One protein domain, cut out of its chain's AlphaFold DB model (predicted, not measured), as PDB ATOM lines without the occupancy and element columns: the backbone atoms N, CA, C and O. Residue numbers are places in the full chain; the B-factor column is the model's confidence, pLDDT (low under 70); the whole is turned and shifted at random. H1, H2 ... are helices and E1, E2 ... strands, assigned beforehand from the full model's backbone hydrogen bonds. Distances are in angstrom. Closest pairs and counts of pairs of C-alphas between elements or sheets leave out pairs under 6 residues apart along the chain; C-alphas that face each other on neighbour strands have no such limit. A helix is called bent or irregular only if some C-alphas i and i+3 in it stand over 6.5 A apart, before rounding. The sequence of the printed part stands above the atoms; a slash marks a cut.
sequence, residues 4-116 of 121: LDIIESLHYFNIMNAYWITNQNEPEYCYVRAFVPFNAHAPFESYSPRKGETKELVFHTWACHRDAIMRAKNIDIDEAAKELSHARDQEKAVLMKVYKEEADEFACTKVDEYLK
ATOM      1  N   LEU A   4      39.957  27.077   1.459       38.12
ATOM      2  CA  LEU A   4      38.506  26.820   1.525       38.12
ATOM      3  C   LEU A   4      38.186  25.314   1.537       38.12
ATOM      4  O   LEU A   4      37.417  24.872   2.385       38.12
ATOM      5  N   ASP A   5      38.867  24.522   0.704       43.78
ATOM      6  CA  ASP A   5      38.642  23.069   0.595       43.78
ATOM      7  C   ASP A   5      38.981  22.311   1.896       43.78
ATOM      8  O   ASP A   5      38.375  21.291   2.224       43.78
ATOM      9  N   ILE A   6      39.927  22.834   2.688       46.56
ATOM     10  CA  ILE A   6      40.295  22.263   3.995       46.56
ATOM     11  C   ILE A   6      39.193  22.514   5.036       46.56
ATOM     12  O   ILE A   6      38.956  21.670   5.890       46.56
ATOM     13  N   ILE A   7      38.503  23.658   4.974       51.38
ATOM     14  CA  ILE A   7      37.451  23.991   5.947       51.38
ATOM     15  C   ILE A   7      36.178  23.205   5.630       51.38
ATOM     16  O   ILE A   7      35.560  22.666   6.542       51.38
ATOM     17  N   GLU A   8      35.817  23.068   4.352       48.25
ATOM     18  CA  GLU A   8      34.668  22.247   3.957       48.25
ATOM     19  C   GLU A   8      34.896  20.758   4.254       48.25
ATOM     20  O   GLU A   8      33.991  20.111   4.778       48.25
ATOM     21  N   SER A   9      36.108  20.229   4.037       53.81
ATOM     22  CA  SER A   9      36.443  18.829   4.364       53.81
ATOM     23  C   SER A   9      36.393  18.494   5.863       53.81
ATOM     24  O   SER A   9      36.168  17.336   6.209       53.81
ATOM     25  N   LEU A  10      36.509  19.479   6.766       59.28
ATOM     26  CA  LEU A  10      36.317  19.266   8.212       59.28
ATOM     27  C   LEU A  10      34.865  18.944   8.587       59.28
ATOM     28  O   LEU A  10      34.624  18.411   9.670       59.28
ATOM     29  N   HIS A  11      33.909  19.258   7.710       79.06
ATOM     30  CA  HIS A  11      32.493  18.996   7.933       79.06
ATOM     31  C   HIS A  11      32.022  17.665   7.350       79.06
ATOM     32  O   HIS A  11      30.862  17.325   7.544       79.06
ATOM     33  N   TYR A  12      32.868  16.916   6.643       91.25
ATOM     34  CA  TYR A  12      32.504  15.600   6.117       91.25
ATOM     35  C   TYR A  12      32.914  14.478   7.072       91.25
ATOM     36  O   TYR A  12      33.745  14.664   7.969       91.25
ATOM     37  N   PHE A  13      32.291  13.313   6.910       93.94
ATOM     38  CA  PHE A  13      32.598  12.142   7.714       93.94
ATOM     39  C   PHE A  13      34.084  11.802   7.591       93.94
ATOM     40  O   PHE A  13      34.624  11.618   6.502       93.94
ATOM     41  N   ASN A  14      34.745  11.716   8.736       92.88
ATOM     42  CA  ASN A  14      36.157  11.432   8.849       92.88
ATOM     43  C   ASN A  14      36.342  10.343   9.900       92.88
ATOM     44  O   ASN A  14      36.109  10.559  11.092       92.88
ATOM     45  N   ILE A  15      36.821   9.187   9.442       92.75
ATOM     46  CA  ILE A  15      37.069   7.997  10.259       92.75
ATOM     47  C   ILE A  15      37.948   8.284  11.490       92.75
ATOM     48  O   ILE A  15      37.767   7.658  12.531       92.75
ATOM     49  N   MET A  16      38.863   9.256  11.399       91.06
ATOM     50  CA  MET A  16      39.789   9.615  12.477       91.06
ATOM     51  C   MET A  16      39.144  10.476  13.570       91.06
ATOM     52  O   MET A  16      39.656  10.515  14.687       91.06
ATOM     53  N   ASN A  17      38.040  11.164  13.262       90.50
ATOM     54  CA  ASN A  17      37.327  12.035  14.204       90.50
ATOM     55  C   ASN A  17      36.185  11.311  14.931       90.50
ATOM     56  O   ASN A  17      35.660  11.826  15.920       90.50
ATOM     57  N   ALA A  18      35.790  10.134  14.442       92.19
ATOM     58  CA  ALA A  18      34.700   9.357  15.006       92.19
ATOM     59  C   ALA A  18      35.059   8.747  16.370       92.19
ATOM     60  O   ALA A  18      36.146   8.205  16.579       92.19
ATOM     61  N   TYR A  19      34.104   8.801  17.299       94.06
ATOM     62  CA  TYR A  19      34.198   8.109  18.581       94.06
ATOM     63  C   TYR A  19      33.761   6.655  18.399       94.06
ATOM     64  O   TYR A  19      32.577   6.332  18.492       94.06
ATOM     65  N   TRP A  20      34.726   5.792  18.091       94.62
ATOM     66  CA  TRP A  20      34.472   4.374  17.881       94.62
ATOM     67  C   TRP A  20      34.167   3.643  19.188       94.62
ATOM     68  O   TRP A  20      34.878   3.770  20.186       94.62
ATOM     69  N   ILE A  21      33.102   2.854  19.152       93.44
ATOM     70  CA  ILE A  21      32.608   2.017  20.233       93.44
ATOM     71  C   ILE A  21      32.889   0.569  19.845       93.44
ATOM     72  O   ILE A  21      32.440   0.083  18.806       93.44
ATOM     73  N   THR A  22      33.640  -0.124  20.698       91.81
ATOM     74  CA  THR A  22      33.931  -1.551  20.549       91.81
ATOM     75  C   THR A  22      33.082  -2.343  21.536       91.81
ATOM     76  O   THR A  22      33.187  -2.149  22.747       91.81
ATOM     77  N   ASN A  23      32.267  -3.264  21.025       85.50
ATOM     78  CA  ASN A  23      31.512  -4.233  21.817       85.50
ATOM     79  C   ASN A  23      31.845  -5.655  21.327       85.50
ATOM     80  O   ASN A  23      32.251  -5.838  20.186       85.50
ATOM     81  N   GLN A  24      31.691  -6.674  22.173       84.38
ATOM     82  CA  GLN A  24      31.957  -8.071  21.806       84.38
ATOM     83  C   GLN A  24      30.900  -8.658  20.855       84.38
ATOM     84  O   GLN A  24      31.186  -9.623  20.154       84.38
ATOM     85  N   ASN A  25      29.694  -8.087  20.839       87.19
ATOM     86  CA  ASN A  25      28.543  -8.644  20.120       87.19
ATOM     87  C   ASN A  25      28.233  -7.936  18.794       87.19
ATOM     88  O   ASN A  25      27.313  -8.349  18.093       87.19
ATOM     89  N   GLU A  26      28.960  -6.871  18.457       87.94
ATOM     90  CA  GLU A  26      28.703  -6.063  17.264       87.94
ATOM     91  C   GLU A  26      30.022  -5.603  16.625       87.94
ATOM     92  O   GLU A  26      31.007  -5.413  17.346       87.94
ATOM     93  N   PRO A  27      30.055  -5.393  15.295       92.88
ATOM     94  CA  PRO A  27      31.166  -4.703  14.643       92.88
ATOM     95  C   PRO A  27      31.415  -3.333  15.283       92.88
ATOM     96  O   PRO A  27      30.485  -2.700  15.770       92.88
ATOM     97  N   GLU A  28      32.658  -2.850  15.269       95.12
ATOM     98  CA  GLU A  28      33.000  -1.515  15.780       95.12
ATOM     99  C   GLU A  28      32.162  -0.437  15.066       95.12
ATOM    100  O   GLU A  28      32.074  -0.432  13.836       95.12
ATOM    101  N   TYR A  29      31.536   0.467  15.820       95.56
ATOM    102  CA  TYR A  29      30.630   1.485  15.274       95.56
ATOM    103  C   TYR A  29      30.831   2.852  15.910       95.56
ATOM    104  O   TYR A  29      31.452   2.979  16.959       95.56
ATOM    105  N   CYS A  30      30.260   3.885  15.302       95.50
ATOM    106  CA  CYS A  30      30.128   5.202  15.907       95.50
ATOM    107  C   CYS A  30      28.715   5.752  15.701       95.50
ATOM    108  O   CYS A  30      27.988   5.323  14.800       95.50
ATOM    109  N   TYR A  31      28.341   6.718  16.538       96.50
ATOM    110  CA  TYR A  31      27.132   7.508  16.346       96.50
ATOM    111  C   TYR A  31      27.491   8.899  15.837       96.50
ATOM    112  O   TYR A  31      28.380   9.566  16.378       96.50
ATOM    113  N   VAL A  32      26.762   9.357  14.824       95.69
ATOM    114  CA  VAL A  32      26.901  10.707  14.271       95.69
ATOM    115  C   VAL A  32      25.539  11.354  14.081       95.69
ATOM    116  O   VAL A  32      24.551  10.681  13.786       95.69
ATOM    117  N   ARG A  33      25.489  12.677  14.219       96.25
ATOM    118  CA  ARG A  33      24.424  13.491  13.632       96.25
ATOM    119  C   ARG A  33      24.931  14.011  12.304       96.25
ATOM    120  O   ARG A  33      25.947  14.700  12.266       96.25
ATOM    121  N   ALA A  34      24.252  13.661  11.224       96.25
ATOM    122  CA  ALA A  34      24.728  13.941   9.879       96.25
ATOM    123  C   ALA A  34      23.585  14.329   8.942       96.25
ATOM    124  O   ALA A  34      22.429  13.963   9.160       96.25
ATOM    125  N   PHE A  35      23.909  15.090   7.904       96.75
ATOM    126  CA  PHE A  35      22.973  15.473   6.857       96.75
ATOM    127  C   PHE A  35      22.973  14.403   5.773       96.75
ATOM    128  O   PHE A  35      24.026  14.045   5.243       96.75
ATOM    129  N   VAL A  36      21.783  13.922   5.424       94.75
ATOM    130  CA  VAL A  36      21.607  12.979   4.321       94.75
ATOM    131  C   VAL A  36      21.966  13.681   3.002       94.75
ATOM    132  O   VAL A  36      21.436  14.765   2.738       94.75
ATOM    133  N   PRO A  37      22.828  13.093   2.155       92.94
ATOM    134  CA  PRO A  37      23.138  13.637   0.842       92.94
ATOM    135  C   PRO A  37      21.880  13.842  -0.007       92.94
ATOM    136  O   PRO A  37      21.004  12.979  -0.066       92.94
ATOM    137  N   PHE A  38      21.809  14.964  -0.726       90.38
ATOM    138  CA  PHE A  38      20.674  15.283  -1.603       90.38
ATOM    139  C   PHE A  38      20.386  14.182  -2.633       90.38
ATOM    140  O   PHE A  38      19.243  13.970  -3.006       90.38
ATOM    141  N   ASN A  39      21.416  13.479  -3.101       88.56
ATOM    142  CA  ASN A  39      21.293  12.430  -4.105       88.56
ATOM    143  C   ASN A  39      20.861  11.068  -3.528       88.56
ATOM    144  O   ASN A  39      20.703  10.133  -4.304       88.56
ATOM    145  N   ALA A  40      20.658  10.932  -2.214       92.00
ATOM    146  CA  ALA A  40      20.233   9.691  -1.570       92.00
ATOM    147  C   ALA A  40      18.725   9.457  -1.777       92.00
ATOM    148  O   ALA A  40      17.911   9.704  -0.885       92.00
ATOM    149  N   HIS A  41      18.348   9.002  -2.972       92.69
ATOM    150  CA  HIS A  41      16.965   8.704  -3.350       92.69
ATOM    151  C   HIS A  41      16.690   7.202  -3.440       92.69
ATOM    152  O   HIS A  41      17.510   6.424  -3.931       92.69
ATOM    153  N   ALA A  42      15.495   6.802  -3.009       89.00
ATOM    154  CA  ALA A  42      15.014   5.439  -3.139       89.00
ATOM    155  C   ALA A  42      14.782   5.067  -4.621       89.00
ATOM    156  O   ALA A  42      14.471   5.939  -5.435       89.00
ATOM    157  N   PRO A  43      14.826   3.772  -4.993       85.12
ATOM    158  CA  PRO A  43      14.665   3.326  -6.384       85.12
ATOM    159  C   PRO A  43      13.353   3.737  -7.051       85.12
ATOM    160  O   PRO A  43      13.274   3.816  -8.275       85.12
ATOM    161  N   PHE A  44      12.307   3.917  -6.245       85.06
ATOM    162  CA  PHE A  44      10.965   4.265  -6.698       85.06
ATOM    163  C   PHE A  44      10.733   5.780  -6.764       85.06
ATOM    164  O   PHE A  44       9.712   6.214  -7.297       85.06
ATOM    165  N   GLU A  45      11.650   6.596  -6.235       83.94
ATOM    166  CA  GLU A  45      11.572   8.047  -6.372       83.94
ATOM    167  C   GLU A  45      11.939   8.452  -7.805       83.94
ATOM    168  O   GLU A  45      12.872   7.930  -8.419       83.94
ATOM    169  N   SER A  46      11.201   9.416  -8.361       79.94
ATOM    170  CA  SER A  46      11.502   9.975  -9.681       79.94
ATOM    171  C   SER A  46      12.685  10.940  -9.586       79.94
ATOM    172  O   SER A  46      12.510  12.154  -9.588       79.94
ATOM    173  N   TYR A  47      13.894  10.386  -9.495       80.12
ATOM    174  CA  TYR A  47      15.151  11.129  -9.476       80.12
ATOM    175  C   TYR A  47      16.014  10.788 -10.696       80.12
ATOM    176  O   TYR A  47      16.099   9.638 -11.134       80.12
ATOM    177  N   SER A  48      16.669  11.804 -11.254       80.19
ATOM    178  CA  SER A  48      17.662  11.639 -12.315       80.19
ATOM    179  C   SER A  48      19.044  11.953 -11.746       80.19
ATOM    180  O   SER A  48      19.244  13.089 -11.310       80.19
ATOM    181  N   PRO A  49      19.988  10.990 -11.751       83.75
ATOM    182  CA  PRO A  49      21.355  11.227 -11.297       83.75
ATOM    183  C   PRO A  49      21.979  12.438 -11.992       83.75
ATOM    184  O   PRO A  49      21.757  12.668 -13.188       83.75
ATOM    185  N   ARG A  50      22.768  13.221 -11.253       83.88
ATOM    186  CA  ARG A  50      23.511  14.348 -11.829       83.88
ATOM    187  C   ARG A  50      24.643  13.828 -12.716       83.88
ATOM    188  O   ARG A  50      25.010  12.654 -12.696       83.88
ATOM    189  N   LYS A  51      25.233  14.718 -13.519       80.88
ATOM    190  CA  LYS A  51      26.392  14.378 -14.359       80.88
ATOM    191  C   LYS A  51      27.523  13.814 -13.483       80.88
ATOM    192  O   LYS A  51      28.055  14.540 -12.654       80.88
ATOM    193  N   GLY A  52      27.897  12.555 -13.717       80.81
ATOM    194  CA  GLY A  52      28.929  11.844 -12.950       80.81
ATOM    195  C   GLY A  52      28.389  10.855 -11.912       80.81
ATOM    196  O   GLY A  52      29.168  10.075 -11.380       80.81
ATOM    197  N   GLU A  53      27.078  10.832 -11.666       85.25
ATOM    198  CA  GLU A  53      26.424   9.868 -10.777       85.25
ATOM    199  C   GLU A  53      25.766   8.741 -11.583       85.25
ATOM    200  O   GLU A  53      25.193   8.968 -12.654       85.25
ATOM    201  N   THR A  54      25.801   7.517 -11.056       87.00
ATOM    202  CA  THR A  54      25.022   6.388 -11.583       87.00
ATOM    203  C   THR A  54      23.797   6.144 -10.703       87.00
ATOM    204  O   THR A  54      23.780   6.496  -9.525       87.00
ATOM    205  N   LYS A  55      22.754   5.514 -11.261       86.31
ATOM    206  CA  LYS A  55      21.586   5.090 -10.466       86.31
ATOM    207  C   LYS A  55      21.971   4.111  -9.354       86.31
ATOM    208  O   LYS A  55      21.377   4.152  -8.285       86.31
ATOM    209  N   GLU A  56      22.959   3.257  -9.614       88.00
ATOM    210  CA  GLU A  56      23.493   2.305  -8.636       88.00
ATOM    211  C   GLU A  56      24.134   3.028  -7.453       88.00
ATOM    212  O   GLU A  56      23.805   2.714  -6.316       88.00
ATOM    213  N   LEU A  57      24.962   4.046  -7.713       88.50
ATOM    214  CA  LEU A  57      25.574   4.852  -6.658       88.50
ATOM    215  C   LEU A  57      24.515   5.579  -5.821       88.50
ATOM    216  O   LEU A  57      24.554   5.512  -4.600       88.50
ATOM    217  N   VAL A  58      23.539   6.219  -6.475       90.69
ATOM    218  CA  VAL A  58      22.411   6.898  -5.809       90.69
ATOM    219  C   VAL A  58      21.656   5.945  -4.878       90.69
ATOM    220  O   VAL A  58      21.400   6.275  -3.718       90.69
ATOM    221  N   PHE A  59      21.333   4.750  -5.375       91.38
ATOM    222  CA  PHE A  59      20.642   3.738  -4.588       91.38
ATOM    223  C   PHE A  59      21.490   3.227  -3.424       91.38
ATOM    224  O   PHE A  59      20.978   3.064  -2.318       91.38
ATOM    225  N   HIS A  60      22.777   2.987  -3.665       93.50
ATOM    226  CA  HIS A  60      23.714   2.530  -2.647       93.50
ATOM    227  C   HIS A  60      23.845   3.550  -1.515       93.50
ATOM    228  O   HIS A  60      23.632   3.207  -0.355       93.50
ATOM    229  N   THR A  61      24.051   4.829  -1.848       93.88
ATOM    230  CA  THR A  61      24.064   5.921  -0.866       93.88
ATOM    231  C   THR A  61      22.771   5.944  -0.051       93.88
ATOM    232  O   THR A  61      22.826   6.015   1.177       93.88
ATOM    233  N   TRP A  62      21.608   5.830  -0.702       96.06
ATOM    234  CA  TRP A  62      20.322   5.749  -0.008       96.06
ATOM    235  C   TRP A  62      20.238   4.551   0.949       96.06
ATOM    236  O   TRP A  62      19.838   4.724   2.101       96.06
ATOM    237  N   ALA A  63      20.640   3.358   0.507       97.06
ATOM    238  CA  ALA A  63      20.584   2.140   1.311       97.06
ATOM    239  C   ALA A  63      21.481   2.235   2.556       97.06
ATOM    240  O   ALA A  63      20.996   1.998   3.664       97.06
ATOM    241  N   CYS A  64      22.736   2.670   2.399       97.25
ATOM    242  CA  CYS A  64      23.672   2.853   3.512       97.25
ATOM    243  C   CYS A  64      23.124   3.828   4.563       97.25
ATOM    244  O   CYS A  64      23.124   3.528   5.757       97.25
ATOM    245  N   HIS A  65      22.595   4.977   4.131       97.88
ATOM    246  CA  HIS A  65      22.059   5.989   5.047       97.88
ATOM    247  C   HIS A  65      20.781   5.515   5.745       97.88
ATOM    248  O   HIS A  65      20.618   5.742   6.944       97.88
ATOM    249  N   ARG A  66      19.884   4.828   5.024       98.06
ATOM    250  CA  ARG A  66      18.655   4.257   5.594       98.06
ATOM    251  C   ARG A  66      19.003   3.255   6.687       98.06
ATOM    252  O   ARG A  66      18.452   3.336   7.781       98.06
ATOM    253  N   ASP A  67      19.929   2.346   6.407       98.19
ATOM    254  CA  ASP A  67      20.293   1.291   7.348       98.19
ATOM    255  C   ASP A  67      21.017   1.862   8.573       98.19
ATOM    256  O   ASP A  67      20.750   1.435   9.696       98.19
ATOM    257  N   ALA A  68      21.855   2.888   8.396       98.00
ATOM    258  CA  ALA A  68      22.491   3.582   9.512       98.00
ATOM    259  C   ALA A  68      21.478   4.294  10.427       98.00
ATOM    260  O   ALA A  68      21.639   4.264  11.648       98.00
ATOM    261  N   ILE A  69      20.420   4.896   9.870       98.12
ATOM    262  CA  ILE A  69      19.319   5.499  10.645       98.12
ATOM    263  C   ILE A  69      18.513   4.413  11.368       98.12
ATOM    264  O   ILE A  69      18.258   4.533  12.567       98.12
ATOM    265  N   MET A  70      18.150   3.344  10.652       98.06
ATOM    266  CA  MET A  70      17.402   2.198  11.178       98.06
ATOM    267  C   MET A  70      18.089   1.626  12.422       98.06
ATOM    268  O   MET A  70      17.475   1.508  13.482       98.06
ATOM    269  N   ARG A  71      19.397   1.360  12.312       96.19
ATOM    270  CA  ARG A  71      20.233   0.858  13.407       96.19
ATOM    271  C   ARG A  71      20.333   1.832  14.576       96.19
ATOM    272  O   ARG A  71      20.358   1.392  15.718       96.19
ATOM    273  N   ALA A  72      20.415   3.135  14.309       96.06
ATOM    274  CA  ALA A  72      20.608   4.124  15.365       96.06
ATOM    275  C   ALA A  72      19.359   4.381  16.199       96.06
ATOM    276  O   ALA A  72      19.460   4.641  17.393       96.06
ATOM    277  N   LYS A  73      18.191   4.354  15.553       94.88
ATOM    278  CA  LYS A  73      16.905   4.666  16.185       94.88
ATOM    279  C   LYS A  73      16.131   3.409  16.592       94.88
ATOM    280  O   LYS A  73      15.086   3.539  17.216       94.88
ATOM    281  N   ASN A  74      16.635   2.219  16.246       94.94
ATOM    282  CA  ASN A  74      15.982   0.928  16.471       94.94
ATOM    283  C   ASN A  74      14.531   0.907  15.947       94.94
ATOM    284  O   ASN A  74      13.597   0.526  16.653       94.94
ATOM    285  N   ILE A  75      14.366   1.373  14.709       96.75
ATOM    286  CA  ILE A  75      13.091   1.446  13.982       96.75
ATOM    287  C   ILE A  75      13.096   0.470  12.807       96.75
ATOM    288  O   ILE A  75      14.138  -0.096  12.475       96.75
ATOM    289  N   ASP A  76      11.947   0.261  12.168       97.62
ATOM    290  CA  ASP A  76      11.882  -0.572  10.967       97.62
ATOM    291  C   ASP A  76      12.416   0.143   9.707       97.62
ATOM    292  O   ASP A  76      12.726   1.340   9.697       97.62
ATOM    293  N   ILE A  77      12.549  -0.624   8.623       95.88
ATOM    294  CA  ILE A  77      13.118  -0.158   7.354       95.88
ATOM    295  C   ILE A  77      12.268   0.929   6.673       95.88
ATOM    296  O   ILE A  77      12.821   1.822   6.026       95.88
ATOM    297  N   ASP A  78      10.942   0.880   6.829       95.94
ATOM    298  CA  ASP A  78      10.010   1.818   6.202       95.94
ATOM    299  C   ASP A  78       9.995   3.148   6.964       95.94
ATOM    300  O   ASP A  78       9.976   4.225   6.360       95.94
ATOM    301  N   GLU A  79      10.046   3.095   8.295       97.69
ATOM    302  CA  GLU A  79      10.217   4.257   9.164       97.69
ATOM    303  C   GLU A  79      11.568   4.934   8.922       97.69
ATOM    304  O   GLU A  79      11.620   6.154   8.750       97.69
ATOM    305  N   ALA A  80      12.650   4.160   8.800       97.94
ATOM    306  CA  ALA A  80      13.969   4.696   8.474       97.94
ATOM    307  C   ALA A  80      14.004   5.374   7.095       97.94
ATOM    308  O   ALA A  80      14.596   6.443   6.947       97.94
ATOM    309  N   ALA A  81      13.335   4.804   6.086       97.25
ATOM    310  CA  ALA A  81      13.242   5.407   4.756       97.25
ATOM    311  C   ALA A  81      12.464   6.737   4.763       97.25
ATOM    312  O   ALA A  81      12.853   7.691   4.078       97.25
ATOM    313  N   LYS A  82      11.385   6.825   5.556       96.75
ATOM    314  CA  LYS A  82      10.624   8.072   5.753       96.75
ATOM    315  C   LYS A  82      11.467   9.134   6.452       96.75
ATOM    316  O   LYS A  82      11.503  10.271   5.991       96.75
ATOM    317  N   GLU A  83      12.161   8.762   7.526       97.19
ATOM    318  CA  GLU A  83      13.066   9.648   8.266       97.19
ATOM    319  C   GLU A  83      14.202  10.167   7.385       97.19
ATOM    320  O   GLU A  83      14.459  11.369   7.380       97.19
ATOM    321  N   LEU A  84      14.829   9.293   6.590       97.50
ATOM    322  CA  LEU A  84      15.856   9.676   5.620       97.50
ATOM    323  C   LEU A  84      15.327  10.730   4.650       97.50
ATOM    324  O   LEU A  84      15.944  11.783   4.495       97.50
ATOM    325  N   SER A  85      14.184  10.454   4.015       96.31
ATOM    326  CA  SER A  85      13.600  11.344   3.004       96.31
ATOM    327  C   SER A  85      13.228  12.693   3.619       96.31
ATOM    328  O   SER A  85      13.578  13.740   3.086       96.31
ATOM    329  N   HIS A  86      12.601  12.676   4.798       96.56
ATOM    330  CA  HIS A  86      12.245  13.890   5.523       96.56
ATOM    331  C   HIS A  86      13.478  14.714   5.921       96.56
ATOM    332  O   HIS A  86      13.496  15.926   5.721       96.56
ATOM    333  N   ALA A  87      14.519  14.074   6.460       96.56
ATOM    334  CA  ALA A  87      15.759  14.736   6.855       96.56
ATOM    335  C   ALA A  87      16.497  15.344   5.652       96.56
ATOM    336  O   ALA A  87      16.945  16.487   5.729       96.56
ATOM    337  N   ARG A  88      16.571  14.612   4.534       96.19
ATOM    338  CA  ARG A  88      17.137  15.079   3.260       96.19
ATOM    339  C   ARG A  88      16.395  16.311   2.740       96.19
ATOM    340  O   ARG A  88      17.023  17.331   2.476       96.19
ATOM    341  N   ASP A  89      15.070  16.229   2.635       94.81
ATOM    342  CA  ASP A  89      14.242  17.275   2.022       94.81
ATOM    343  C   ASP A  89      14.158  18.547   2.886       94.81
ATOM    344  O   ASP A  89      13.930  19.638   2.368       94.81
ATOM    345  N   GLN A  90      14.337  18.415   4.205       96.06
ATOM    346  CA  GLN A  90      14.370  19.533   5.155       96.06
ATOM    347  C   GLN A  90      15.790  20.020   5.474       96.06
ATOM    348  O   GLN A  90      15.942  20.887   6.334       96.06
ATOM    349  N   GLU A  91      16.821  19.442   4.847       94.31
ATOM    350  CA  GLU A  91      18.232  19.700   5.159       94.31
ATOM    351  C   GLU A  91      18.521  19.635   6.671       94.31
ATOM    352  O   GLU A  91      19.193  20.490   7.245       94.31
ATOM    353  N   LYS A  92      17.979  18.617   7.349       95.31
ATOM    354  CA  LYS A  92      18.101  18.436   8.799       95.31
ATOM    355  C   LYS A  92      19.049  17.287   9.123       95.31
ATOM    356  O   LYS A  92      18.936  16.201   8.562       95.31
ATOM    357  N   ALA A  93      19.939  17.502  10.089       96.06
ATOM    358  CA  ALA A  93      20.796  16.438  10.595       96.06
ATOM    359  C   ALA A  93      19.975  15.353  11.317       96.06
ATOM    360  O   ALA A  93      19.123  15.656  12.161       96.06
ATOM    361  N   VAL A  94      20.276  14.090  11.027       96.88
ATOM    362  CA  VAL A  94      19.638  12.900  11.601       96.88
ATOM    363  C   VAL A  94      20.684  12.017  12.281       96.88
ATOM    364  O   VAL A  94      21.866  12.058  11.942       96.88
ATOM    365  N   LEU A  95      20.249  11.256  13.284       97.44
ATOM    366  CA  LEU A  95      21.099  10.314  14.004       97.44
ATOM    367  C   LEU A  95      21.367   9.071  13.144       97.44
ATOM    368  O   LEU A  95      20.431   8.470  12.619       97.44
ATOM    369  N   MET A  96      22.635   8.680  13.044       97.56
ATOM    370  CA  MET A  96      23.103   7.509  12.301       97.56
ATOM    371  C   MET A  96      24.079   6.686  13.143       97.56
ATOM    372  O   MET A  96      24.891   7.249  13.878       97.56
ATOM    373  N   LYS A  97      24.011   5.358  12.998       96.94
ATOM    374  CA  LYS A  97      24.941   4.376  13.561       96.94
ATOM    375  C   LYS A  97      25.716   3.767  12.401       96.94
ATOM    376  O   LYS A  97      25.160   2.975  11.635       96.94
ATOM    377  N   VAL A  98      26.975   4.173  12.282       97.00
ATOM    378  CA  VAL A  98      27.865   3.813  11.175       97.00
ATOM    379  C   VAL A  98      28.866   2.778  11.665       97.00
ATOM    380  O   VAL A  98      29.600   3.037  12.623       97.00
ATOM    381  N   TYR A  99      28.898   1.612  11.025       96.25
ATOM    382  CA  TYR A  99      29.934   0.614  11.272       96.25
ATOM    383  C   TYR A  99      31.257   1.043  10.640       96.25
ATOM    384  O   TYR A  99      31.308   1.713   9.611       96.25
ATOM    385  N   LYS A 100      32.367   0.636  11.249       95.75
ATOM    386  CA  LYS A 100      33.702   1.008  10.773       95.75
ATOM    387  C   LYS A 100      34.019   0.449   9.391       95.75
ATOM    388  O   LYS A 100      34.735   1.087   8.631       95.75
ATOM    389  N   GLU A 101      33.473  -0.718   9.064       95.00
ATOM    390  CA  GLU A 101      33.662  -1.377   7.767       95.00
ATOM    391  C   GLU A 101      32.949  -0.675   6.602       95.00
ATOM    392  O   GLU A 101      33.377  -0.819   5.463       95.00
ATOM    393  N   GLU A 102      31.906   0.113   6.876       94.81
ATOM    394  CA  GLU A 102      31.165   0.893   5.870       94.81
ATOM    395  C   GLU A 102      31.562   2.382   5.880       94.81
ATOM    396  O   GLU A 102      30.943   3.184   5.192       94.81
ATOM    397  N   ALA A 103      32.585   2.776   6.651       94.12
ATOM    398  CA  ALA A 103      32.973   4.178   6.844       94.12
ATOM    399  C   ALA A 103      33.229   4.937   5.528       94.12
ATOM    400  O   ALA A 103      32.881   6.114   5.418       94.12
ATOM    401  N   ASP A 104      33.797   4.262   4.526       93.06
ATOM    402  CA  ASP A 104      34.101   4.852   3.218       93.06
ATOM    403  C   ASP A 104      32.832   5.261   2.452       93.06
ATOM    404  O   ASP A 104      32.843   6.252   1.720       93.06
ATOM    405  N   GLU A 105      31.709   4.582   2.693       94.25
ATOM    406  CA  GLU A 105      30.410   4.902   2.084       94.25
ATOM    407  C   GLU A 105      29.845   6.236   2.581       94.25
ATOM    408  O   GLU A 105      28.996   6.858   1.936       94.25
ATOM    409  N   PHE A 106      30.348   6.710   3.724       95.19
ATOM    410  CA  PHE A 106      29.945   7.967   4.333       95.19
ATOM    411  C   PHE A 106      30.916   9.110   4.044       95.19
ATOM    412  O   PHE A 106      30.625  10.224   4.466       95.19
ATOM    413  N   ALA A 107      32.004   8.909   3.289       89.62
ATOM    414  CA  ALA A 107      33.039   9.929   3.060       89.62
ATOM    415  C   ALA A 107      32.500  11.270   2.514       89.62
ATOM    416  O   ALA A 107      33.042  12.331   2.812       89.62
ATOM    417  N   CYS A 108      31.399  11.240   1.754       89.19
ATOM    418  CA  CYS A 108      30.728  12.430   1.214       89.19
ATOM    419  C   CYS A 108      29.556  12.936   2.079       89.19
ATOM    420  O   CYS A 108      28.810  13.824   1.662       89.19
ATOM    421  N   THR A 109      29.379  12.391   3.280       94.50
ATOM    422  CA  THR A 109      28.293  12.736   4.205       94.50
ATOM    423  C   THR A 109      28.737  13.860   5.118       94.50
ATOM    424  O   THR A 109      29.762  13.749   5.791       94.50
ATOM    425  N   LYS A 110      27.965  14.945   5.177       95.12
ATOM    426  CA  LYS A 110      28.270  16.063   6.070       95.12
ATOM    427  C   LYS A 110      27.874  15.710   7.507       95.12
ATOM    428  O   LYS A 110      26.707  15.429   7.765       95.12
ATOM    429  N   VAL A 111      28.818  15.763   8.438       94.69
ATOM    430  CA  VAL A 111      28.624  15.505   9.868       94.69
ATOM    431  C   VAL A 111      28.463  16.829  10.617       94.69
ATOM    432  O   VAL A 111      29.290  17.731  10.509       94.69
ATOM    433  N   ASP A 112      27.376  16.930  11.377       94.50
ATOM    434  CA  ASP A 112      27.106  18.007  12.333       94.50
ATOM    435  C   ASP A 112      27.859  17.749  13.646       94.50
ATOM    436  O   ASP A 112      28.547  18.622  14.171       94.50
ATOM    437  N   GLU A 113      27.785  16.512  14.149       93.31
ATOM    438  CA  GLU A 113      28.357  16.137  15.443       93.31
ATOM    439  C   GLU A 113      28.739  14.648  15.502       93.31
ATOM    440  O   GLU A 113      27.967  13.782  15.086       93.31
ATOM    441  N   TYR A 114      29.907  14.343  16.080       92.62
ATOM    442  CA  TYR A 114      30.293  12.987  16.493       92.62
ATOM    443  C   TYR A 114      29.909  12.769  17.959       92.62
ATOM    444  O   TYR A 114      30.285  13.562  18.825       92.62
ATOM    445  N   LEU A 115      29.200  11.684  18.261       92.12
ATOM    446  CA  LEU A 115      28.610  11.448  19.579       92.12
ATOM    447  C   LEU A 115      29.438  10.439  20.385       92.12
ATOM    448  O   LEU A 115      29.838   9.398  19.872       92.12
ATOM    449  N   LYS A 116      29.705  10.745  21.663       81.75
ATOM    450  CA  LYS A 116      30.592   9.947  22.538       81.75
ATOM    451  C   LYS A 116      29.932   8.731  23.198       81.75
ATOM    452  O   LYS A 116      30.639   7.914  23.776       81.75
TER     453      LYS A 116
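What this domain is: This is residues 4 to 116 of the 121 residues of an uncharacterized protein of Alteribacillus persepolensis (UniProt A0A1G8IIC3). A small, strongly twisted sheet of three strands has the long helix H2 packed over it, mostly over E2, and H3 crosses H2 beside one end of E2. H4 follows directly at the other end of E2, while H1 lies far out, away from the other helices, and two long loops, residues 10 to 28 and 36 to 54, join H1 to E1 and E1 to H2. The printed part has 113 residues with four named helices and three named strands, in the order H1, E1, H2, H3, E2, H4, E3; the class is mixed, helices and strands. The sheet's order is E2, E1, E3, antiparallel throughout. The whole is compact, with a radius of gyration of the C-alphas of 13.8 A, and spans 40 by 39 by 24 A.

How they stand to each other: Start at H1, residues 4 to 9, which is not on the sheet. Next look at E1, residues 29 to 35, the inner strand between the edge strands E2, residues 93 to 99, and E3, residues 110 to 115. E1 and E2 are antiparallel at 152 degrees, with N 32 and O 96 within hydrogen-bond range at 3.0 A. E1 and E3 are antiparallel at 138 degrees, with N 33 and O 113 within range at 2.8 A. H2, residues 55 to 73, is on the sheet; its closest C-alphas to E2 are those of Ile 69 and Met 96, 4.6 A apart. H3, residues 77 to 89, touches H2 at residues 65 to 70 alone, closest at the C-alphas of Met 70 and Ala 80, 5.0 A; their lines stand at 70.0 degrees, only just about perpendicular. H3 only grazes the sheet, with its residues 83 to 88; the closest C-alphas to E2 are those of Ala 87 and Val 94, 6.4 A. H4, residues 100 to 106, also only grazes it, and is close to H2 but not clearly touching: the C-alphas of Thr 61 and Glu 105 are 7.1 A apart. H3 and H4 are apart. E2, H4 and E3 form a split strand-helix-strand unit, two strands running the same way with E1 between them, and its crossover is right-handed. In H1, H2 and H3 every O i to N i+4 pair is within hydrogen-bond range; in H4 0 of 3 are, against 3 of 4 O i to N i+3 pairs.

Where its parts are: Find C-alpha 4 at (38.506, 26.820, 1.525), where H1 begins and runs to Ser 9. E1 covers 18.0 A from Tyr 29 to Phe 35. Find C-alpha 55 at (21.586, 5.090, -10.466); from there H2 runs 27.1 A to Lys 73. H3, Ile 77 to Asp 89, and E2, Ala 93 to Tyr 99, each measure 18.3 A. H4, Lys 100 to Phe 106, is irregular: C-alphas 101 and 104 are 7.7 A apart. E3 runs from Lys 110 to C-alpha 115 at (28.610, 11.448, 19.579).

The domain as a whole: The two C-alphas farthest apart are those of Gln 24 and Lys 51, at 42.9 A. The printed part has no cut. The links from H1 to E1 and from E1 to H2 are long, with 19 residues each; the other four are tight. The mean pLDDT of the printed part is 90.0, and residues 4 to 10 are under 70.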